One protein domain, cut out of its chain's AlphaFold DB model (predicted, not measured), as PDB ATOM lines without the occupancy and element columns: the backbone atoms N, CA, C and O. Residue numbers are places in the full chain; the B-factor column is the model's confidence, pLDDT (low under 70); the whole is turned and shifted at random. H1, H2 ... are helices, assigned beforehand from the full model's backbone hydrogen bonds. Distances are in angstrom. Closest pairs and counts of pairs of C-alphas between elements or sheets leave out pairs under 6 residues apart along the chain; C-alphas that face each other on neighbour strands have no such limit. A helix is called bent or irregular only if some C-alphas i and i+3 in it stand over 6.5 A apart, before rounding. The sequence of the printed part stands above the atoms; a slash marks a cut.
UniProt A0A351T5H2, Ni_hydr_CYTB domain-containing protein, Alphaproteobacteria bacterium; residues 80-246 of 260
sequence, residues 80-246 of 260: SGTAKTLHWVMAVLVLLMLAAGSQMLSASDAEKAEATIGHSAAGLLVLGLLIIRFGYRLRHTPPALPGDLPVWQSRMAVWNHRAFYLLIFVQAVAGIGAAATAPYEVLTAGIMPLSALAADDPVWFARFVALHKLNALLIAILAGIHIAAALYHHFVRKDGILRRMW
ATOM      1  N   SER A  80      41.022  21.486 223.443       88.69
ATOM      2  CA  SER A  80      40.378  21.290 222.148       88.69
ATOM      3  C   SER A  80      38.983  20.676 222.308       88.69
ATOM      4  O   SER A  80      38.703  19.965 223.278       88.69
ATOM      5  N   GLY A  81      38.106  20.907 221.325       89.25
ATOM      6  CA  GLY A  81      36.780  20.281 221.295       89.25
ATOM      7  C   GLY A  81      36.863  18.755 221.409       89.25
ATOM      8  O   GLY A  81      36.173  18.163 222.229       89.25
ATOM      9  N   THR A  82      37.799  18.134 220.684       91.25
ATOM     10  CA  THR A  82      38.051  16.686 220.735       91.25
ATOM     11  C   THR A  82      38.422  16.202 222.137       91.25
ATOM     12  O   THR A  82      37.871  15.206 222.602       91.25
ATOM     13  N   ALA A  83      39.313  16.906 222.845       91.81
ATOM     14  CA  ALA A  83      39.720  16.520 224.197       91.81
ATOM     15  C   ALA A  83      38.552  16.563 225.195       91.81
ATOM     16  O   ALA A  83      38.461  15.692 226.070       91.81
ATOM     17  N   LYS A  84      37.668  17.558 225.045       93.69
ATOM     18  CA  LYS A  84      36.449  17.714 225.847       93.69
ATOM     19  C   LYS A  84      35.436  16.617 225.541       93.69
ATOM     20  O   LYS A  84      34.974  15.966 226.472       93.69
ATOM     21  N   THR A  85      35.142  16.360 224.267       94.69
ATOM     22  CA  THR A  85      34.205  15.301 223.859       94.69
ATOM     23  C   THR A  85      34.670  13.941 224.365       94.69
ATOM     24  O   THR A  85      33.920  13.261 225.058       94.69
ATOM     25  N   LEU A  86      35.937  13.583 224.122       94.75
ATOM     26  CA  LEU A  86      36.507  12.331 224.627       94.75
ATOM     27  C   LEU A  86      36.466  12.244 226.155       94.75
ATOM     28  O   LEU A  86      36.381  11.151 226.694       94.75
ATOM     29  N   HIS A  87      36.575  13.367 226.868       95.62
ATOM     30  CA  HIS A  87      36.487  13.359 228.326       95.62
ATOM     31  C   HIS A  87      35.071  13.067 228.802       95.62
ATOM     32  O   HIS A  87      34.900  12.173 229.619       95.62
ATOM     33  N   TRP A  88      34.078  13.796 228.293       96.44
ATOM     34  CA  TRP A  88      32.699  13.662 228.759       96.44
ATOM     35  C   TRP A  88      32.062  12.345 228.344       96.44
ATOM     36  O   TRP A  88      31.396  11.730 229.168       96.44
ATOM     37  N   VAL A  89      32.325  11.868 227.122       97.38
ATOM     38  CA  VAL A  89      31.873  10.534 226.693       97.38
ATOM     39  C   VAL A  89      32.445   9.467 227.625       97.38
ATOM     40  O   VAL A  89      31.695   8.658 228.158       97.38
ATOM     41  N   MET A  90      33.754   9.508 227.899       97.44
ATOM     42  CA  MET A  90      34.383   8.585 228.849       97.44
ATOM     43  C   MET A  90      33.807   8.719 230.260       97.44
ATOM     44  O   MET A  90      33.547   7.709 230.896       97.44
ATOM     45  N   ALA A  91      33.611   9.943 230.756       97.06
ATOM     46  CA  ALA A  91      33.097  10.177 232.101       97.06
ATOM     47  C   ALA A  91      31.691   9.589 232.273       97.06
ATOM     48  O   ALA A  91      31.454   8.859 233.230       97.06
ATOM     49  N   VAL A  92      30.787   9.842 231.320       98.06
ATOM     50  CA  VAL A  92      29.429   9.281 231.334       98.06
ATOM     51  C   VAL A  92      29.474   7.758 231.244       98.06
ATOM     52  O   VAL A  92      28.862   7.092 232.072       98.06
ATOM     53  N   LEU A  93      30.238   7.197 230.300       97.88
ATOM     54  CA  LEU A  93      30.349   5.744 230.150       97.88
ATOM     55  C   LEU A  93      30.908   5.076 231.409       97.88
ATOM     56  O   LEU A  93      30.361   4.078 231.853       97.88
ATOM     57  N   VAL A  94      31.957   5.632 232.021       98.19
ATOM     58  CA  VAL A  94      32.534   5.085 233.258       98.19
ATOM     59  C   VAL A  94      31.522   5.122 234.406       98.19
ATOM     60  O   VAL A  94      31.412   4.140 235.134       98.19
ATOM     61  N   LEU A  95      30.753   6.205 234.560       98.31
ATOM     62  CA  LEU A  95      29.718   6.282 235.598       98.31
ATOM     63  C   LEU A  95      28.593   5.262 235.368       98.31
ATOM     64  O   LEU A  95      28.187   4.586 236.312       98.31
ATOM     65  N   LEU A  96      28.136   5.103 234.123       98.00
ATOM     66  CA  LEU A  96      27.144   4.085 233.766       98.00
ATOM     67  C   LEU A  96      27.675   2.667 234.006       98.00
ATOM     68  O   LEU A  96      26.958   1.831 234.543       98.00
ATOM     69  N   MET A  97      28.941   2.407 233.676       97.94
ATOM     70  CA  MET A  97      29.596   1.118 233.917       97.94
ATOM     71  C   MET A  97      29.706   0.793 235.409       97.94
ATOM     72  O   MET A  97      29.443  -0.341 235.802       97.94
ATOM     73  N   LEU A  98      30.045   1.776 236.249       97.94
ATOM     74  CA  LEU A  98      30.066   1.599 237.705       97.94
ATOM     75  C   LEU A  98      28.667   1.292 238.259       97.94
ATOM     76  O   LEU A  98      28.534   0.405 239.098       97.94
ATOM     77  N   ALA A  99      27.631   1.977 237.765       97.25
ATOM     78  CA  ALA A  99      26.242   1.729 238.160       97.25
ATOM     79  C   ALA A  99      25.705   0.376 237.652       97.25
ATOM     80  O   ALA A  99      24.943  -0.299 238.340       97.25
ATOM     81  N   ALA A 100      26.095  -0.053 236.452       95.75
ATOM     82  CA  ALA A 100      25.757  -1.379 235.942       95.75
ATOM     83  C   ALA A 100      26.453  -2.472 236.770       95.75
ATOM     84  O   ALA A 100      25.805  -3.406 237.236       95.75
ATOM     85  N   GLY A 101      27.756  -2.319 237.024       95.50
ATOM     86  CA  GLY A 101      28.531  -3.265 237.825       95.50
ATOM     87  C   GLY A 101      28.047  -3.371 239.274       95.50
ATOM     88  O   GLY A 101      28.081  -4.458 239.845       95.50
ATOM     89  N   SER A 102      27.550  -2.277 239.866       95.00
ATOM     90  CA  SER A 102      26.983  -2.320 241.217       95.00
ATOM     91  C   SER A 102      25.664  -3.090 241.277       95.00
ATOM     92  O   SER A 102      25.467  -3.861 242.212       95.00
ATOM     93  N   GLN A 103      24.794  -2.955 240.272       94.81
ATOM     94  CA  GLN A 103      23.545  -3.724 240.188       94.81
ATOM     95  C   GLN A 103      23.813  -5.229 240.051       94.81
ATOM     96  O   GLN A 103      23.146  -6.039 240.690       94.81
ATOM     97  N   MET A 104      24.856  -5.606 239.305       94.88
ATOM     98  CA  MET A 104      25.262  -7.008 239.150       94.88
ATOM     99  C   MET A 104      25.728  -7.665 240.460       94.88
ATOM    100  O   MET A 104      25.723  -8.890 240.549       94.88
ATOM    101  N   LEU A 105      26.133  -6.906 241.489       92.12
ATOM    102  CA  LEU A 105      26.564  -7.485 242.773       92.12
ATOM    103  C   LEU A 105      25.424  -8.206 243.502       92.12
ATOM    104  O   LEU A 105      25.688  -9.202 244.173       92.12
ATOM    105  N   SER A 106      24.193  -7.717 243.344       92.12
ATOM    106  CA  SER A 106      22.997  -8.245 244.012       92.12
ATOM    107  C   SER A 106      22.159  -9.168 243.122       92.12
ATOM    108  O   SER A 106      21.161  -9.709 243.586       92.12
ATOM    109  N   ALA A 107      22.546  -9.335 241.857       92.69
ATOM    110  CA  ALA A 107      21.838 -10.163 240.888       92.69
ATOM    111  C   ALA A 107      22.124 -11.664 241.087       92.69
ATOM    112  O   ALA A 107      23.183 -12.054 241.604       92.69
ATOM    113  N   SER A 108      21.201 -12.513 240.640       93.88
ATOM    114  CA  SER A 108      21.414 -13.959 240.525       93.88
ATOM    115  C   SER A 108      22.522 -14.279 239.515       93.88
ATOM    116  O   SER A 108      22.924 -13.439 238.708       93.88
ATOM    117  N   ASP A 109      23.049 -15.502 239.544       89.12
ATOM    118  CA  ASP A 109      24.146 -15.875 238.643       89.12
ATOM    119  C   ASP A 109      23.711 -15.922 237.170       89.12
ATOM    120  O   ASP A 109      24.485 -15.530 236.297       89.12
ATOM    121  N   ALA A 110      22.456 -16.294 236.897       89.94
ATOM    122  CA  ALA A 110      21.879 -16.243 235.554       89.94
ATOM    123  C   ALA A 110      21.791 -14.799 235.026       89.94
ATOM    124  O   ALA A 110      22.265 -14.507 233.929       89.94
ATOM    125  N   GLU A 111      21.274 -13.874 235.841       93.06
ATOM    126  CA  GLU A 111      21.198 -12.450 235.487       93.06
ATOM    127  C   GLU A 111      22.590 -11.834 235.295       93.06
ATOM    128  O   GLU A 111      22.794 -11.022 234.391       93.06
ATOM    129  N   LYS A 112      23.582 -12.225 236.109       90.88
ATOM    130  CA  LYS A 112      24.973 -11.784 235.921       90.88
ATOM    131  C   LYS A 112      25.545 -12.276 234.599       90.88
ATOM    132  O   LYS A 112      26.229 -11.497 233.936       90.88
ATOM    133  N   ALA A 113      25.307 -13.534 234.228       87.88
ATOM    134  CA  ALA A 113      25.795 -14.088 232.967       87.88
ATOM    135  C   ALA A 113      25.225 -13.309 231.770       87.88
ATOM    136  O   ALA A 113      25.987 -12.855 230.917       87.88
ATOM    137  N   GLU A 114      23.917 -13.041 231.774       90.12
ATOM    138  CA  GLU A 114      23.256 -12.237 230.739       90.12
ATOM    139  C   GLU A 114      23.781 -10.790 230.711       90.12
ATOM    140  O   GLU A 114      24.230 -10.295 229.672       90.12
ATOM    141  N   ALA A 115      23.819 -10.120 231.866       91.69
ATOM    142  CA  ALA A 115      24.306  -8.745 231.973       91.69
ATOM    143  C   ALA A 115      25.786  -8.610 231.572       91.69
ATOM    144  O   ALA A 115      26.194  -7.563 231.058       91.69
ATOM    145  N   THR A 116      26.590  -9.664 231.763       91.88
ATOM    146  CA  THR A 116      28.013  -9.681 231.393       91.88
ATOM    147  C   THR A 116      28.207  -9.441 229.900       91.88
ATOM    148  O   THR A 116      29.154  -8.746 229.549       91.88
ATOM    149  N   ILE A 117      27.307  -9.911 229.030       90.06
ATOM    150  CA  ILE A 117      27.411  -9.731 227.569       90.06
ATOM    151  C   ILE A 117      27.409  -8.242 227.185       90.06
ATOM    152  O   ILE A 117      28.247  -7.777 226.404       90.06
ATOM    153  N   GLY A 118      26.466  -7.479 227.745       91.94
ATOM    154  CA  GLY A 118      26.366  -6.038 227.513       91.94
ATOM    155  C   GLY A 118      27.456  -5.257 228.247       91.94
ATOM    156  O   GLY A 118      28.060  -4.337 227.688       91.94
ATOM    157  N   HIS A 119      27.751  -5.654 229.487       95.56
ATOM    158  CA  HIS A 119      28.769  -5.012 230.313       95.56
ATOM    159  C   HIS A 119      30.169  -5.150 229.699       95.56
ATOM    160  O   HIS A 119      30.903  -4.165 229.604       95.56
ATOM    161  N   SER A 120      30.544  -6.336 229.216       94.88
ATOM    162  CA  SER A 120      31.837  -6.560 228.563       94.88
ATOM    163  C   SER A 120      31.957  -5.761 227.263       94.88
ATOM    164  O   SER A 120      33.014  -5.185 227.001       94.88
ATOM    165  N   ALA A 121      30.874  -5.632 226.488       94.25
ATOM    166  CA  ALA A 121      30.860  -4.855 225.246       94.25
ATOM    167  C   ALA A 121      31.107  -3.365 225.509       94.25
ATOM    168  O   ALA A 121      31.980  -2.745 224.892       94.25
ATOM    169  N   ALA A 122      30.385  -2.796 226.476       95.62
ATOM    170  CA  ALA A 122      30.589  -1.418 226.905       95.62
ATOM    171  C   ALA A 122      31.985  -1.214 227.529       95.62
ATOM    172  O   ALA A 122      32.631  -0.192 227.285       95.62
ATOM    173  N   GLY A 123      32.501  -2.207 228.261       96.69
ATOM    174  CA  GLY A 123      33.863  -2.207 228.798       96.69
ATOM    175  C   GLY A 123      34.942  -2.146 227.713       96.69
ATOM    176  O   GLY A 123      35.866  -1.331 227.807       96.69
ATOM    177  N   LEU A 124      34.806  -2.934 226.643       95.81
ATOM    178  CA  LEU A 124      35.712  -2.880 225.489       95.81
ATOM    179  C   LEU A 124      35.625  -1.539 224.750       95.81
ATOM    180  O   LEU A 124      36.657  -0.997 224.343       95.81
ATOM    181  N   LEU A 125      34.428  -0.954 224.633       96.25
ATOM    182  CA  LEU A 125      34.262   0.390 224.075       96.25
ATOM    183  C   LEU A 125      35.019   1.438 224.906       96.25
ATOM    184  O   LEU A 125      35.750   2.262 224.347       96.25
ATOM    185  N   VAL A 126      34.895   1.392 226.236       97.81
ATOM    186  CA  VAL A 126      35.636   2.280 227.148       97.81
ATOM    187  C   VAL A 126      37.147   2.090 226.994       97.81
ATOM    188  O   VAL A 126      37.875   3.083 226.943       97.81
ATOM    189  N   LEU A 127      37.634   0.853 226.858       97.31
ATOM    190  CA  LEU A 127      39.053   0.580 226.607       97.31
ATOM    191  C   LEU A 127      39.527   1.187 225.274       97.31
ATOM    192  O   LEU A 127      40.557   1.865 225.237       97.31
ATOM    193  N   GLY A 128      38.768   1.013 224.190       97.38
ATOM    194  CA  GLY A 128      39.088   1.613 222.890       97.38
ATOM    195  C   GLY A 128      39.145   3.143 222.952       97.38
ATOM    196  O   GLY A 128      40.104   3.768 222.484       97.38
ATOM    197  N   LEU A 129      38.166   3.763 223.613       97.81
ATOM    198  CA  LEU A 129      38.141   5.210 223.835       97.81
ATOM    199  C   LEU A 129      39.286   5.686 224.739       97.81
ATOM    200  O   LEU A 129      39.839   6.763 224.494       97.81
ATOM    201  N   LEU A 130      39.691   4.895 225.738       97.75
ATOM    202  CA  LEU A 130      40.858   5.180 226.573       97.75
ATOM    203  C   LEU A 130      42.133   5.236 225.729       97.75
ATOM    204  O   LEU A 130      42.902   6.191 225.866       97.75
ATOM    205  N   ILE A 131      42.335   4.264 224.833       97.75
ATOM    206  CA  ILE A 131      43.493   4.211 223.928       97.75
ATOM    207  C   ILE A 131      43.504   5.436 223.008       97.75
ATOM    208  O   ILE A 131      44.518   6.136 222.919       97.75
ATOM    209  N   ILE A 132      42.366   5.760 222.385       97.44
ATOM    210  CA  ILE A 132      42.223   6.952 221.534       97.44
ATOM    211  C   ILE A 132      42.549   8.220 222.331       97.44
ATOM    212  O   ILE A 132      43.326   9.067 221.883       97.44
ATOM    213  N   ARG A 133      41.990   8.347 223.538       95.50
ATOM    214  CA  ARG A 133      42.212   9.491 224.427       95.50
ATOM    215  C   ARG A 133      43.668   9.602 224.865       95.50
ATOM    216  O   ARG A 133      44.196  10.714 224.925       95.50
ATOM    217  N   PHE A 134      44.316   8.486 225.178       95.44
ATOM    218  CA  PHE A 134      45.725   8.444 225.551       95.44
ATOM    219  C   PHE A 134      46.612   8.862 224.372       95.44
ATOM    220  O   PHE A 134      47.394   9.804 224.500       95.44
ATOM    221  N   GLY A 135      46.400   8.284 223.186       95.50
ATOM    222  CA  GLY A 135      47.103   8.678 221.963       95.50
ATOM    223  C   GLY A 135      46.848  10.137 221.559       95.50
ATOM    224  O   GLY A 135      47.736  10.810 221.031       95.50
ATOM    225  N   TYR A 136      45.654  10.674 221.826       94.00
ATOM    226  CA  TYR A 136      45.375  12.101 221.652       94.00
ATOM    227  C   TYR A 136      46.205  12.953 222.619       94.00
ATOM    228  O   TYR A 136      46.843  13.915 222.191       94.00
ATOM    229  N   ARG A 137      46.243  12.574 223.902       91.38
ATOM    230  CA  ARG A 137      46.987  13.275 224.958       91.38
ATOM    231  C   ARG A 137      48.498  13.275 224.721       91.38
ATOM    232  O   ARG A 137      49.139  14.266 225.047       91.38
ATOM    233  N   LEU A 138      49.059  12.216 224.140       91.12
ATOM    234  CA  LEU A 138      50.480  12.173 223.772       91.12
ATOM    235  C   LEU A 138      50.834  13.165 222.655       91.12
ATOM    236  O   LEU A 138      51.948  13.678 222.616       91.12
ATOM    237  N   ARG A 139      49.885  13.454 221.758       90.38
ATOM    238  CA  ARG A 139      50.078  14.351 220.607       90.38
ATOM    239  C   ARG A 139      49.703  15.808 220.885       90.38
ATOM    240  O   ARG A 139      50.020  16.671 220.076       90.38
ATOM    241  N   HIS A 140      49.025  16.085 222.001       86.00
ATOM    242  CA  HIS A 140      48.506  17.413 222.328       86.00
ATOM    243  C   HIS A 140      48.860  17.796 223.761       86.00
ATOM    244  O   HIS A 140      48.381  17.190 224.725       86.00
ATOM    245  N   THR A 141      49.661  18.849 223.903       82.31
ATOM    246  CA  THR A 141      50.021  19.400 225.208       82.31
ATOM    247  C   THR A 141      48.772  19.961 225.895       82.31
ATOM    248  O   THR A 141      48.075  20.788 225.304       82.31
ATOM    249  N   PRO A 142      48.451  19.531 227.129       82.06
ATOM    250  CA  PRO A 142      47.340  20.103 227.874       82.06
ATOM    251  C   PRO A 142      47.612  21.584 228.189       82.06
ATOM    252  O   PRO A 142      48.768  21.947 228.426       82.06
ATOM    253  N   PRO A 143      46.568  22.426 228.258       81.38
ATOM    254  CA  PRO A 143      46.703  23.803 228.703       81.38
ATOM    255  C   PRO A 143      47.392  23.914 230.061       81.38
ATOM    256  O   PRO A 143      47.179  23.077 230.943       81.38
ATOM    257  N   ALA A 144      48.177  24.973 230.248       80.25
ATOM    258  CA  ALA A 144      48.828  25.230 231.527       80.25
ATOM    259  C   ALA A 144      47.787  25.435 232.644       80.25
ATOM    260  O   ALA A 144      46.754  26.093 232.462       80.25
ATOM    261  N   LEU A 145      48.068  24.866 233.818       79.50
ATOM    262  CA  LEU A 145      47.281  25.119 235.022       79.50
ATOM    263  C   LEU A 145      47.422  26.598 235.443       79.50
ATOM    264  O   LEU A 145      48.462  27.200 235.166       79.50
ATOM    265  N   PRO A 146      46.388  27.202 236.062       77.12
ATOM    266  CA  PRO A 146      46.489  28.530 236.672       77.12
ATOM    267  C   PRO A 146      47.758  28.695 237.526       77.12
ATOM    268  O   PRO A 146      48.106  27.806 238.303       77.12
ATOM    269  N   GLY A 147      48.463  29.820 237.370       75.19
ATOM    270  CA  GLY A 147      49.741  30.068 238.055       75.19
ATOM    271  C   GLY A 147      49.616  30.289 239.567       75.19
ATOM    272  O   GLY A 147      50.606  30.184 240.280       75.19
ATOM    273  N   ASP A 148      48.407  30.560 240.052       83.06
ATOM    274  CA  ASP A 148      48.033  30.756 241.456       83.06
ATOM    275  C   ASP A 148      47.620  29.446 242.165       83.06
ATOM    276  O   ASP A 148      47.190  29.452 243.323       83.06
ATOM    277  N   LEU A 149      47.710  28.296 241.488       85.19
ATOM    278  CA  LEU A 149      47.470  26.996 242.114       85.19
ATOM    279  C   LEU A 149      48.658  26.583 242.994       85.19
ATOM    280  O   LEU A 149      49.783  26.493 242.496       85.19
ATOM    281  N   PRO A 150      48.419  26.207 244.266       88.56
ATOM    282  CA  PRO A 150      49.420  25.549 245.088       88.56
ATOM    283  C   PRO A 150      50.025  24.346 244.362       88.56
ATOM    284  O   PRO A 150      49.317  23.539 243.752       88.56
ATOM    285  N   VAL A 151      51.344  24.188 244.474       89.12
ATOM    286  CA  VAL A 151      52.099  23.133 243.777       89.12
ATOM    287  C   VAL A 151      51.537  21.739 244.075       89.12
ATOM    288  O   VAL A 151      51.487  20.890 243.182       89.12
ATOM    289  N   TRP A 152      51.070  21.500 245.303       89.75
ATOM    290  CA  TRP A 152      50.475  20.223 245.690       89.75
ATOM    291  C   TRP A 152      49.160  19.937 244.944       89.75
ATOM    292  O   TRP A 152      48.988  18.814 244.476       89.75
ATOM    293  N   GLN A 153      48.287  20.933 244.729       91.12
ATOM    294  CA  GLN A 153      47.039  20.764 243.961       91.12
ATOM    295  C   GLN A 153      47.345  20.420 242.504       91.12
ATOM    296  O   GLN A 153      46.780  19.480 241.945       91.12
ATOM    297  N   SER A 154      48.314  21.117 241.909       88.31
ATOM    298  CA  SER A 154      48.773  20.844 240.544       88.31
ATOM    299  C   SER A 154      49.353  19.431 240.396       88.31
ATOM    300  O   SER A 154      49.042  18.728 239.432       88.31
ATOM    301  N   ARG A 155      50.154  18.972 241.369       90.50
ATOM    302  CA  ARG A 155      50.695  17.600 241.387       90.50
ATOM    303  C   ARG A 155      49.591  16.557 241.550       90.50
ATOM    304  O   ARG A 155      49.588  15.575 240.808       90.50
ATOM    305  N   MET A 156      48.648  16.775 242.467       92.44
ATOM    306  CA  MET A 156      47.508  15.879 242.681       92.44
ATOM    307  C   MET A 156      46.631  15.774 241.435       92.44
ATOM    308  O   MET A 156      46.275  14.669 241.040       92.44
ATOM    309  N   ALA A 157      46.372  16.884 240.740       90.12
ATOM    310  CA  ALA A 157      45.629  16.859 239.485       90.12
ATOM    311  C   ALA A 157      46.314  15.973 238.430       90.12
ATOM    312  O   ALA A 157      45.646  15.188 237.755       90.12
ATOM    313  N   VAL A 158      47.642  16.050 238.293       90.94
ATOM    314  CA  VAL A 158      48.399  15.200 237.357       90.94
ATOM    315  C   VAL A 158      48.330  13.726 237.758       90.94
ATOM    316  O   VAL A 158      48.040  12.882 236.906       90.94
ATOM    317  N   TRP A 159      48.567  13.411 239.031       94.62
ATOM    318  CA  TRP A 159      48.538  12.032 239.526       94.62
ATOM    319  C   TRP A 159      47.153  11.405 239.448       94.62
ATOM    320  O   TRP A 159      47.044  10.269 239.004       94.62
ATOM    321  N   ASN A 160      46.100  12.160 239.747       95.12
ATOM    322  CA  ASN A 160      44.717  11.716 239.609       95.12
ATOM    323  C   ASN A 160      44.400  11.274 238.169       95.12
ATOM    324  O   ASN A 160      43.841  10.206 237.944       95.12
ATOM    325  N   HIS A 161      44.828  12.047 237.165       93.44
ATOM    326  CA  HIS A 161      44.644  11.648 235.766       93.44
ATOM    327  C   HIS A 161      45.455  10.401 235.401       93.44
ATOM    328  O   HIS A 161      44.941   9.532 234.702       93.44
ATOM    329  N   ARG A 162      46.712  10.301 235.855       95.56
ATOM    330  CA  ARG A 162      47.550   9.111 235.621       95.56
ATOM    331  C   ARG A 162      46.946   7.863 236.260       95.56
ATOM    332  O   ARG A 162      46.905   6.824 235.612       95.56
ATOM    333  N   ALA A 163      46.439   7.996 237.483       97.75
ATOM    334  CA  ALA A 163      45.747   6.932 238.188       97.75
ATOM    335  C   ALA A 163      44.509   6.476 237.408       97.75
ATOM    336  O   ALA A 163      44.374   5.283 237.182       97.75
ATOM    337  N   PHE A 164      43.680   7.381 236.872       98.00
ATOM    338  CA  PHE A 164      42.569   6.965 236.002       98.00
ATOM    339  C   PHE A 164      43.014   6.195 234.760       98.00
ATOM    340  O   PHE A 164      42.387   5.195 234.427       98.00
ATOM    341  N   TYR A 165      44.079   6.630 234.076       97.50
ATOM    342  CA  TYR A 165      44.587   5.888 232.917       97.50
ATOM    343  C   TYR A 165      44.972   4.455 233.294       97.50
ATOM    344  O   TYR A 165      44.574   3.521 232.601       97.50
ATOM    345  N   LEU A 166      45.706   4.288 234.396       98.31
ATOM    346  CA  LEU A 166      46.123   2.974 234.874       98.31
ATOM    347  C   LEU A 166      44.927   2.132 235.327       98.31
ATOM    348  O   LEU A 166      44.770   1.004 234.872       98.31
ATOM    349  N   LEU A 167      44.072   2.678 236.191       98.56
ATOM    350  CA  LEU A 167      42.968   1.935 236.789       98.56
ATOM    351  C   LEU A 167      41.935   1.514 235.743       98.56
ATOM    352  O   LEU A 167      41.501   0.371 235.780       98.56
ATOM    353  N   ILE A 168      41.567   2.372 234.783       98.38
ATOM    354  CA  ILE A 168      40.619   1.986 233.719       98.38
ATOM    355  C   ILE A 168      41.228   0.894 232.828       98.38
ATOM    356  O   ILE A 168      40.529  -0.038 232.436       98.38
ATOM    357  N   PHE A 169      42.530   0.968 232.538       98.50
ATOM    358  CA  PHE A 169      43.216  -0.086 231.792       98.50
ATOM    359  C   PHE A 169      43.205  -1.418 232.557       98.50
ATOM    360  O   PHE A 169      42.790  -2.436 232.005       98.50
ATOM    361  N   VAL A 170      43.579  -1.405 233.842       98.62
ATOM    362  CA  VAL A 170      43.536  -2.590 234.717       98.62
ATOM    363  C   VAL A 170      42.114  -3.145 234.833       98.62
ATOM    364  O   VAL A 170      41.940  -4.359 234.776       98.62
ATOM    365  N   GLN A 171      41.092  -2.285 234.914       98.62
ATOM    366  CA  GLN A 171      39.684  -2.692 234.956       98.62
ATOM    367  C   GLN A 171      39.311  -3.526 233.732       98.62
ATOM    368  O   GLN A 171      38.710  -4.593 233.867       98.62
ATOM    369  N   ALA A 172      39.678  -3.044 232.543       97.69
ATOM    370  CA  ALA A 172      39.365  -3.715 231.292       97.69
ATOM    371  C   ALA A 172      40.123  -5.042 231.161       97.69
ATOM    372  O   ALA A 172      39.516  -6.051 230.822       97.69
ATOM    373  N   VAL A 173      41.415  -5.069 231.505       98.12
ATOM    374  CA  VAL A 173      42.217  -6.305 231.494       98.12
ATOM    375  C   VAL A 173      41.654  -7.338 232.472       98.12
ATOM    376  O   VAL A 173      41.492  -8.496 232.102       98.12
ATOM    377  N   ALA A 174      41.292  -6.927 233.689       98.50
ATOM    378  CA  ALA A 174      40.667  -7.815 234.664       98.50
ATOM    379  C   ALA A 174      39.302  -8.331 234.181       98.50
ATOM    380  O   ALA A 174      38.989  -9.497 234.379       98.50
ATOM    381  N   GLY A 175      38.506  -7.487 233.512       97.38
ATOM    382  CA  GLY A 175      37.218  -7.890 232.938       97.38
ATOM    383  C   GLY A 175      37.365  -8.892 231.792       97.38
ATOM    384  O   GLY A 175      36.639  -9.878 231.751       97.38
ATOM    385  N   ILE A 176      38.345  -8.683 230.907       97.12
ATOM    386  CA  ILE A 176      38.685  -9.633 229.839       97.12
ATOM    387  C   ILE A 176      39.165 -10.955 230.444       97.12
ATOM    388  O   ILE A 176      38.701 -12.003 230.018       97.12
ATOM    389  N   GLY A 177      40.041 -10.918 231.454       97.62
ATOM    390  CA  GLY A 177      40.518 -12.122 232.142       97.62
ATOM    391  C   GLY A 177      39.391 -12.905 232.819       97.62
ATOM    392  O   GLY A 177      39.338 -14.127 232.700       97.62
ATOM    393  N   ALA A 178      38.450 -12.207 233.465       96.75
ATOM    394  CA  ALA A 178      37.257 -12.826 234.034       96.75
ATOM    395  C   ALA A 178      36.389 -13.463 232.940       96.75
ATOM    396  O   ALA A 178      36.041 -14.629 233.047       96.75
ATOM    397  N   ALA A 179      36.092 -12.744 231.856       95.44
ATOM    398  CA  ALA A 179      35.304 -13.287 230.750       95.44
ATOM    399  C   ALA A 179      35.989 -14.474 230.047       95.44
ATOM    400  O   ALA A 179      35.311 -15.402 229.621       95.44
ATOM    401  N   ALA A 180      37.319 -14.454 229.945       96.56
ATOM    402  CA  ALA A 180      38.106 -15.492 229.290       96.56
ATOM    403  C   ALA A 180      38.178 -16.805 230.072       96.56
ATOM    404  O   ALA A 180      38.354 -17.849 229.466       96.56
ATOM    405  N   THR A 181      38.060 -16.746 231.399       96.94
ATOM    406  CA  THR A 181      38.156 -17.920 232.287       96.94
ATOM    407  C   THR A 181      36.803 -18.321 232.879       96.94
ATOM    408  O   THR A 181      36.742 -19.184 233.754       96.94
ATOM    409  N   ALA A 182      35.719 -17.683 232.427       93.94
ATOM    410  CA  ALA A 182      34.372 -17.908 232.929       93.94
ATOM    411  C   ALA A 182      33.858 -19.319 232.585       93.94
ATOM    412  O   ALA A 182      34.097 -19.797 231.478       93.94
ATOM    413  N   PRO A 183      33.070 -19.954 233.476       91.00
ATOM    414  CA  PRO A 183      32.460 -21.265 233.226       91.00
ATOM    415  C   PRO A 183      31.207 -21.194 232.327       91.00
ATOM    416  O   PRO A 183      30.444 -22.150 232.232       91.00
ATOM    417  N   TYR A 184      30.944 -20.040 231.714       90.06
ATOM    418  CA  TYR A 184      29.807 -19.781 230.838       90.06
ATOM    419  C   TYR A 184      30.262 -18.970 229.625       90.06
ATOM    420  O   TYR A 184      31.289 -18.288 229.659       90.06
ATOM    421  N   GLU A 185      29.491 -19.034 228.543       90.06
ATOM    422  CA  GLU A 185      29.836 -18.334 227.311       90.06
ATOM    423  C   GLU A 185      29.717 -16.813 227.476       90.06
ATOM    424  O   GLU A 185      28.695 -16.292 227.926       90.06
ATOM    425  N   VAL A 186      30.765 -16.087 227.071       91.25
ATOM    426  CA  VAL A 186      30.779 -14.618 227.062       91.25
ATOM    427  C   VAL A 186      30.979 -14.109 225.636       91.25
ATOM    428  O   VAL A 186      32.071 -13.683 225.242       91.25
ATOM    429  N   LEU A 187      29.900 -14.133 224.851       91.44
ATOM    430  CA  LEU A 187      29.868 -13.601 223.488       91.44
ATOM    431  C   LEU A 187      29.670 -12.078 223.495       91.44
ATOM    432  O   LEU A 187      28.571 -11.544 223.371       91.44
ATOM    433  N   THR A 188      30.771 -11.355 223.641       88.44
ATOM    434  CA  THR A 188      30.774  -9.898 223.778       88.44
ATOM    435  C   THR A 188      30.350  -9.208 222.482       88.44
ATOM    436  O   THR A 188      30.876  -9.503 221.405       88.44
ATOM    437  N   ALA A 189      29.405  -8.268 222.593       79.31
ATOM    438  CA  ALA A 189      28.813  -7.540 221.464       79.31
ATOM    439  C   ALA A 189      28.225  -8.455 220.363       79.31
ATOM    440  O   ALA A 189      28.102  -8.028 219.216       79.31
ATOM    441  N   GLY A 190      27.903  -9.714 220.690       78.12
ATOM    442  CA  GLY A 190      27.398 -10.703 219.733       78.12
ATOM    443  C   GLY A 190      28.430 -11.218 218.722       78.12
ATOM    444  O   GLY A 190      28.064 -11.977 217.832       78.12
ATOM    445  N   ILE A 191      29.701 -10.807 218.821       82.81
ATOM    446  CA  ILE A 191      30.721 -11.074 217.787       82.81
ATOM    447  C   ILE A 191      32.061 -11.570 218.332       82.81
ATOM    448  O   ILE A 191      32.822 -12.188 217.592       82.81
ATOM    449  N   MET A 192      32.389 -11.284 219.594       87.44
ATOM    450  CA  MET A 192      33.692 -11.606 220.174       87.44
ATOM    451  C   MET A 192      33.524 -12.588 221.339       87.44
ATOM    452  O   MET A 192      33.165 -12.156 222.438       87.44
ATOM    453  N   PRO A 193      33.778 -13.892 221.135       90.94
ATOM    454  CA  PRO A 193      33.694 -14.881 222.203       90.94
ATOM    455  C   PRO A 193      34.907 -14.731 223.126       90.94
ATOM    456  O   PRO A 193      35.964 -15.309 222.886       90.94
ATOM    457  N   LEU A 194      34.784 -13.918 224.179       91.62
ATOM    458  CA  LEU A 194      35.884 -13.710 225.126       91.62
ATOM    459  C   LEU A 194      36.219 -15.002 225.872       91.62
ATOM    460  O   LEU A 194      37.394 -15.265 226.096       91.62
ATOM    461  N   SER A 195      35.217 -15.832 226.163       91.44
ATOM    462  CA  SER A 195      35.386 -17.164 226.756       91.44
ATOM    463  C   SER A 195      36.151 -18.145 225.860       91.44
ATOM    464  O   SER A 195      36.569 -19.188 226.334       91.44
ATOM    465  N   ALA A 196      36.377 -17.831 224.577       92.31
ATOM    466  CA  ALA A 196      37.226 -18.639 223.698       92.31
ATOM    467  C   ALA A 196      38.722 -18.275 223.791       92.31
ATOM    468  O   ALA A 196      39.550 -18.903 223.134       92.31
ATOM    469  N   LEU A 197      39.087 -17.242 224.563       93.44
ATOM    470  CA  LEU A 197      40.479 -16.796 224.702       93.44
ATOM    471  C   LEU A 197      41.311 -17.686 225.636       93.44
ATOM    472  O   LEU A 197      42.538 -17.680 225.537       93.44
ATOM    473  N   ALA A 198      40.669 -18.412 226.550       94.50
ATOM    474  CA  ALA A 198      41.308 -19.344 227.471       94.50
ATOM    475  C   ALA A 198      40.340 -20.486 227.812       94.50
ATOM    476  O   ALA A 198      39.150 -20.399 227.535       94.50
ATOM    477  N   ALA A 199      40.863 -21.564 228.399       94.12
ATOM    478  CA  ALA A 199      40.013 -22.567 229.028       94.12
ATOM    479  C   ALA A 199      39.332 -21.972 230.269       94.12
ATOM    480  O   ALA A 199      39.874 -21.062 230.912       94.12
ATOM    481  N   ASP A 200      38.166 -22.509 230.612       94.06
ATOM    482  CA  ASP A 200      37.502 -22.182 231.861       94.06
ATOM    483  C   ASP A 200      38.371 -22.615 233.051       94.06
ATOM    484  O   ASP A 200      38.934 -23.708 233.098       94.06
ATOM    485  N   ASP A 201      38.523 -21.716 234.022       97.19
ATOM    486  CA  ASP A 201      39.295 -21.973 235.238       97.19
ATOM    487  C   ASP A 201      38.640 -21.214 236.400       97.19
ATOM    488  O   ASP A 201      38.793 -19.990 236.512       97.19
ATOM    489  N   PRO A 202      37.922 -21.913 237.301       95.56
ATOM    490  CA  PRO A 202      37.214 -21.280 238.412       95.56
ATOM    491  C   PRO A 202      38.120 -20.471 239.351       95.56
ATOM    492  O   PRO A 202      37.675 -19.481 239.941       95.56
ATOM    493  N   VAL A 203      39.393 -20.859 239.496       97.69
ATOM    494  CA  VAL A 203      40.352 -20.175 240.373       97.69
ATOM    495  C   VAL A 203      40.775 -18.852 239.749       97.69
ATOM    496  O   VAL A 203      40.756 -17.815 240.426       97.69
ATOM    497  N   TRP A 204      41.144 -18.852 238.467       97.69
ATOM    498  CA  TRP A 204      41.493 -17.613 237.767       97.69
ATOM    499  C   TRP A 204      40.289 -16.700 237.574       97.69
ATOM    500  O   TRP A 204      40.420 -15.494 237.808       97.69
ATOM    501  N   PHE A 205      39.119 -17.260 237.271       96.56
ATOM    502  CA  PHE A 205      37.865 -16.518 237.205       96.56
ATOM    503  C   PHE A 205      37.613 -15.744 238.501       96.56
ATOM    504  O   PHE A 205      37.475 -14.517 238.484       96.56
ATOM    505  N   ALA A 206      37.652 -16.431 239.649       96.81
ATOM    506  CA  ALA A 206      37.440 -15.807 240.951       96.81
ATOM    507  C   ALA A 206      38.463 -14.694 241.243       96.81
ATOM    508  O   ALA A 206      38.095 -13.627 241.745       96.81
ATOM    509  N   ARG A 207      39.739 -14.898 240.888       98.38
ATOM    510  CA  ARG A 207      40.804 -13.890 241.057       98.38
ATOM    511  C   ARG A 207      40.568 -12.652 240.199       98.38
ATOM    512  O   ARG A 207      40.674 -11.535 240.709       98.38
ATOM    513  N   PHE A 208      40.235 -12.827 238.922       98.31
ATOM    514  CA  PHE A 208      39.955 -11.705 238.029       98.31
ATOM    515  C   PHE A 208      38.692 -10.952 238.440       98.31
ATOM    516  O   PHE A 208      38.711  -9.723 238.461       98.31
ATOM    517  N   VAL A 209      37.635 -11.657 238.854       96.81
ATOM    518  CA  VAL A 209      36.418 -11.034 239.397       96.81
ATOM    519  C   VAL A 209      36.729 -10.236 240.665       96.81
ATOM    520  O   VAL A 209      36.276  -9.098 240.794       96.81
ATOM    521  N   ALA A 210      37.525 -10.782 241.589       98.00
ATOM    522  CA  ALA A 210      37.933 -10.072 242.800       98.00
ATOM    523  C   ALA A 210      38.746  -8.808 242.475       98.00
ATOM    524  O   ALA A 210      38.437  -7.729 242.990       98.00
ATOM    525  N   LEU A 211      39.726  -8.913 241.571       98.56
ATOM    526  CA  LEU A 211      40.508  -7.774 241.093       98.56
ATOM    527  C   LEU A 211      39.617  -6.718 240.425       98.56
ATOM    528  O   LEU A 211      39.747  -5.533 240.722       98.56
ATOM    529  N   HIS A 212      38.692  -7.138 239.562       98.38
ATOM    530  CA  HIS A 212      37.770  -6.255 238.848       98.38
ATOM    531  C   HIS A 212      36.849  -5.495 239.815       98.38
ATOM    532  O   HIS A 212      36.655  -4.288 239.660       98.38
ATOM    533  N   LYS A 213      36.324  -6.166 240.849       97.88
ATOM    534  CA  LYS A 213      35.491  -5.546 241.895       97.88
ATOM    535  C   LYS A 213      36.282  -4.553 242.747       97.88
ATOM    536  O   LYS A 213      35.838  -3.423 242.943       97.88
ATOM    537  N   LEU A 214      37.466  -4.949 243.220       98.38
ATOM    538  CA  LEU A 214      38.330  -4.074 244.015       98.38
ATOM    539  C   LEU A 214      38.742  -2.832 243.216       98.38
ATOM    540  O   LEU A 214      38.648  -1.708 243.706       98.38
ATOM    541  N   ASN A 215      39.164  -3.017 241.968       98.62
ATOM    542  CA  ASN A 215      39.602  -1.921 241.114       98.62
ATOM    543  C   ASN A 215      38.436  -0.987 240.731       98.62
ATOM    544  O   ASN A 215      38.631   0.229 240.699       98.62
ATOM    545  N   ALA A 216      37.210  -1.507 240.566       98.50
ATOM    546  CA  ALA A 216      36.009  -0.684 240.384       98.50
ATOM    547  C   ALA A 216      35.761   0.240 241.585       98.50
ATOM    548  O   ALA A 216      35.481   1.427 241.399       98.50
ATOM    549  N   LEU A 217      35.925  -0.269 242.812       98.38
ATOM    550  CA  LEU A 217      35.816   0.541 244.028       98.38
ATOM    551  C   LEU A 217      36.866   1.662 244.052       98.38
ATOM    552  O   LEU A 217      36.533   2.811 244.344       98.38
ATOM    553  N   LEU A 218      38.118   1.361 243.690       98.56
ATOM    554  CA  LEU A 218      39.178   2.373 243.607       98.56
ATOM    555  C   LEU A 218      38.860   3.456 242.566       98.56
ATOM    556  O   LEU A 218      39.050   4.643 242.838       98.56
ATOM    557  N   ILE A 219      38.339   3.069 241.396       98.62
ATOM    558  CA  ILE A 219      37.890   4.016 240.366       98.62
ATOM    559  C   ILE A 219      36.750   4.885 240.898       98.62
ATOM    560  O   ILE A 219      36.785   6.097 240.694       98.62
ATOM    561  N   ALA A 220      35.767   4.302 241.590       98.50
ATOM    562  CA  ALA A 220      34.636   5.037 242.151       98.50
ATOM    563  C   ALA A 220      35.086   6.077 243.191       98.50
ATOM    564  O   ALA A 220      34.678   7.238 243.117       98.50
ATOM    565  N   ILE A 221      35.987   5.701 244.104       98.44
ATOM    566  CA  ILE A 221      36.574   6.623 245.090       98.44
ATOM    567  C   ILE A 221      37.324   7.756 244.381       98.44
ATOM    568  O   ILE A 221      37.107   8.934 244.678       98.44
ATOM    569  N   LEU A 222      38.176   7.421 243.407       98.19
ATOM    570  CA  LEU A 222      38.948   8.411 242.659       98.19
ATOM    571  C   LEU A 222      38.042   9.347 241.840       98.19
ATOM    572  O   LEU A 222      38.311  10.544 241.753       98.19
ATOM    573  N   ALA A 223      36.946   8.830 241.274       98.25
ATOM    574  CA  ALA A 223      35.906   9.612 240.602       98.25
ATOM    575  C   ALA A 223      35.223  10.581 241.567       98.25
ATOM    576  O   ALA A 223      35.105  11.762 241.239       98.25
ATOM    577  N   GLY A 224      34.869  10.125 242.769       98.12
ATOM    578  CA  GLY A 224      34.334  10.982 243.826       98.12
ATOM    579  C   GLY A 224      35.285  12.127 244.179       98.12
ATOM    580  O   GLY A 224      34.887  13.290 244.137       98.12
ATOM    581  N   ILE A 225      36.564  11.822 244.427       97.25
ATOM    582  CA  ILE A 225      37.605  12.830 244.707       97.25
ATOM    583  C   ILE A 225      37.745  13.812 243.538       97.25
ATOM    584  O   ILE A 225      37.808  15.026 243.740       97.25
ATOM    585  N   HIS A 226      37.776  13.305 242.305       96.69
ATOM    586  CA  HIS A 226      37.907  14.122 241.103       96.69
ATOM    587  C   HIS A 226      36.739  15.100 240.934       96.69
ATOM    588  O   HIS A 226      36.963  16.286 240.679       96.69
ATOM    589  N   ILE A 227      35.506  14.615 241.102       96.94
ATOM    590  CA  ILE A 227      34.291  15.428 241.016       96.94
ATOM    591  C   ILE A 227      34.280  16.456 242.148       96.94
ATOM    592  O   ILE A 227      34.113  17.644 241.878       96.94
ATOM    593  N   ALA A 228      34.539  16.040 243.390       96.25
ATOM    594  CA  ALA A 228      34.589  16.940 244.541       96.25
ATOM    595  C   ALA A 228      35.618  18.064 244.345       96.25
ATOM    596  O   ALA A 228      35.306  19.232 244.576       96.25
ATOM    597  N   ALA A 229      36.812  17.745 243.837       94.00
ATOM    598  CA  ALA A 229      37.819  18.745 243.500       94.00
ATOM    599  C   ALA A 229      37.318  19.704 242.408       94.00
ATOM    600  O   ALA A 229      37.454  20.920 242.544       94.00
ATOM    601  N   ALA A 230      36.701  19.191 241.341       93.50
ATOM    602  CA  ALA A 230      36.164  20.020 240.264       93.50
ATOM    603  C   ALA A 230      35.071  20.985 240.763       93.50
ATOM    604  O   ALA A 230      35.066  22.159 240.378       93.50
ATOM    605  N   LEU A 231      34.196  20.523 241.663       95.12
ATOM    606  CA  LEU A 231      33.168  21.345 242.306       95.12
ATOM    607  C   LEU A 231      33.773  22.371 243.272       95.12
ATOM    608  O   LEU A 231      33.374  23.533 243.242       95.12
ATOM    609  N   TYR A 232      34.779  21.991 244.064       94.81
ATOM    610  CA  TYR A 232      35.523  22.916 244.925       94.81
ATOM    611  C   TYR A 232      36.164  24.050 244.112       94.81
ATOM    612  O   TYR A 232      36.011  25.229 244.438       94.81
ATOM    613  N   HIS A 233      36.822  23.713 243.001       91.94
ATOM    614  CA  HIS A 233      37.407  24.703 242.100       91.94
ATOM    615  C   HIS A 233      36.348  25.615 241.466       91.94
ATOM    616  O   HIS A 233      36.576  26.813 241.291       91.94
ATOM    617  N   HIS A 234      35.169  25.072 241.159       92.12
ATOM    618  CA  HIS A 234      34.083  25.836 240.558       92.12
ATOM    619  C   HIS A 234      33.396  26.790 241.544       92.12
ATOM    620  O   HIS A 234      33.263  27.975 241.240       92.12
ATOM    621  N   PHE A 235      32.984  26.293 242.710       94.25
ATOM    622  CA  PHE A 235      32.149  27.041 243.652       94.25
ATOM    623  C   PHE A 235      32.949  27.828 244.692       94.25
ATOM    624  O   PHE A 235      32.555  28.943 245.037       94.25
ATOM    625  N   VAL A 236      34.076  27.282 245.164       93.69
ATOM    626  CA  VAL A 236      34.888  27.897 246.226       93.69
ATOM    627  C   VAL A 236      36.011  28.739 245.632       93.69
ATOM    628  O   VAL A 236      36.034  29.949 245.842       93.69
ATOM    629  N   ARG A 237      36.924  28.142 244.846       89.44
ATOM    630  CA  ARG A 237      38.043  28.909 244.258       89.44
ATOM    631  C   ARG A 237      37.626  29.832 243.121       89.44
ATOM    632  O   ARG A 237      38.297  30.833 242.893       89.44
ATOM    633  N   LYS A 238      36.560  29.487 242.392       88.69
ATOM    634  CA  LYS A 238      36.048  30.242 241.235       88.69
ATOM    635  C   LYS A 238      37.122  30.524 240.170       88.69
ATOM    636  O   LYS A 238      37.047  31.508 239.441       88.69
ATOM    637  N   ASP A 239      38.094  29.627 240.025       83.81
ATOM    638  CA  ASP A 239      39.253  29.776 239.124       83.81
ATOM    639  C   ASP A 239      38.967  29.360 237.665       83.81
ATOM    640  O   ASP A 239      39.822  29.434 236.776       83.81
ATOM    641  N   GLY A 240      37.739  28.909 237.397       82.25
ATOM    642  CA  GLY A 240      37.278  28.546 236.065       82.25
ATOM    643  C   GLY A 240      37.874  27.249 235.513       82.25
ATOM    644  O   GLY A 240      37.688  26.992 234.321       82.25
ATOM    645  N   ILE A 241      38.541  26.413 236.321       86.00
ATOM    646  CA  ILE A 241      39.111  25.130 235.863       86.00
ATOM    647  C   ILE A 241      38.040  24.232 235.234       86.00
ATOM    648  O   ILE A 241      38.229  23.751 234.117       86.00
ATOM    649  N   LEU A 242      36.881  24.081 235.884       86.44
ATOM    650  CA  LEU A 242      35.769  23.274 235.364       86.44
ATOM    651  C   LEU A 242      35.267  23.792 234.002       86.44
ATOM    652  O   LEU A 242      35.026  23.011 233.080       86.44
ATOM    653  N   ARG A 243      35.214  25.119 233.812       85.38
ATOM    654  CA  ARG A 243      34.788  25.744 232.543       85.38
ATOM    655  C   ARG A 243      35.717  25.405 231.375       85.38
ATOM    656  O   ARG A 243      35.275  25.414 230.228       85.38
ATOM    657  N   ARG A 244      36.985  25.062 231.635       86.50
ATOM    658  CA  ARG A 244      37.929  24.638 230.585       86.50
ATOM    659  C   ARG A 244      37.549  23.295 229.968       86.50
ATOM    660  O   ARG A 244      37.932  23.050 228.826       86.50
ATOM    661  N   MET A 245      36.790  22.469 230.688       90.00
ATOM    662  CA  MET A 245      36.310  21.175 230.211       90.00
ATOM    663  C   MET A 245      34.859  21.207 229.734       90.00
ATOM    664  O   MET A 245      34.448  20.243 229.105       90.00
ATOM    665  N   TRP A 246      34.099  22.289 229.948       87.31
ATOM    666  CA  TRP A 246      32.685  22.358 229.554       87.31
ATOM    667  C   TRP A 246      32.472  22.028 228.060       87.31
ATOM    668  O   TRP A 246      33.252  22.524 227.224       87.31
TER     669      TRP A 246
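This is residues 80 to 246 of the 260 residues of the protein "Ni_hydr_CYTB domain-containing protein" of Alphaproteobacteria bacterium (UniProt A0A351T5H2). Two long helical hairpins, H1 with H2 and H3 with H4, are laid crosswise one over the other as two layers, H2 against H3 where they meet most. Residues 181 to 201 form a long loop at the end where H3 stops and H4 starts. The printed part has 167 residues with four named helices, H1 to H4 in chain order, and no named strand; the class is all helix. It is only just compact, close to loose, with a radius of gyration of the C-alphas of 18.0 A, and elongated, spanning 55 by 32 by 22 A.

Begin with the longest helix, H4, residues 202 to 237. It touches H3, residues 151 to 180, as a hairpin, opposite ways at a shallow tilt of 27 degrees; the closest C-alphas are those of Ala 178 and Phe 205, 4.9 A apart. Next look at H2, residues 109 to 139: its residues 120 to 134 alone touch residues 165 to 179 of H3, closest at the C-alphas of Gly 123 and Ala 172, 6.2 A apart, in a hairpin at a steep tilt of 44 degrees. H1, residues 81 to 104, touches H2 in a third hairpin at a shallow tilt of 21 degrees, closest at the C-alphas of Met 104 and Lys 112, 5.8 A apart. H1 and H4 are close but not clearly touching, the C-alphas of Leu 98 and Ala 216 being 6.9 A apart. H1 and H3 are apart, and so are H2 and H4. Packing is mostly aligned, but only just. Every O i to N i+4 pair is within hydrogen-bond range in H1 and H3, 25 of 27 in H2 and 31 of 32 in H4.

Find C-alpha 202 at (37.214, -21.280, 238.412); H4 runs 50.5 A to C-alpha 237 at (38.043, 28.909, 244.258), and is neither bent nor irregular, but only just: C-alphas 234 and 237 are 6.2 A apart. H3 is 43.6 A long, H2 43.7 A with a kink of 37 degrees near residue 116, and H1 34.6 A, starting at C-alpha 81 (36.780, 20.281, 221.295).

The C-alphas of Asp 148 and Ala 199 are the two farthest apart, 55.3 A. The link from H1 to H2 is tight; those from H2 to H3, 11 residues, and H3 to H4, 21 residues, are long. In the latter, residues 187 to 188 pair antiparallel with 192 to 193. The printed part has no cut, and no printed residue is under 70 in pLDDT.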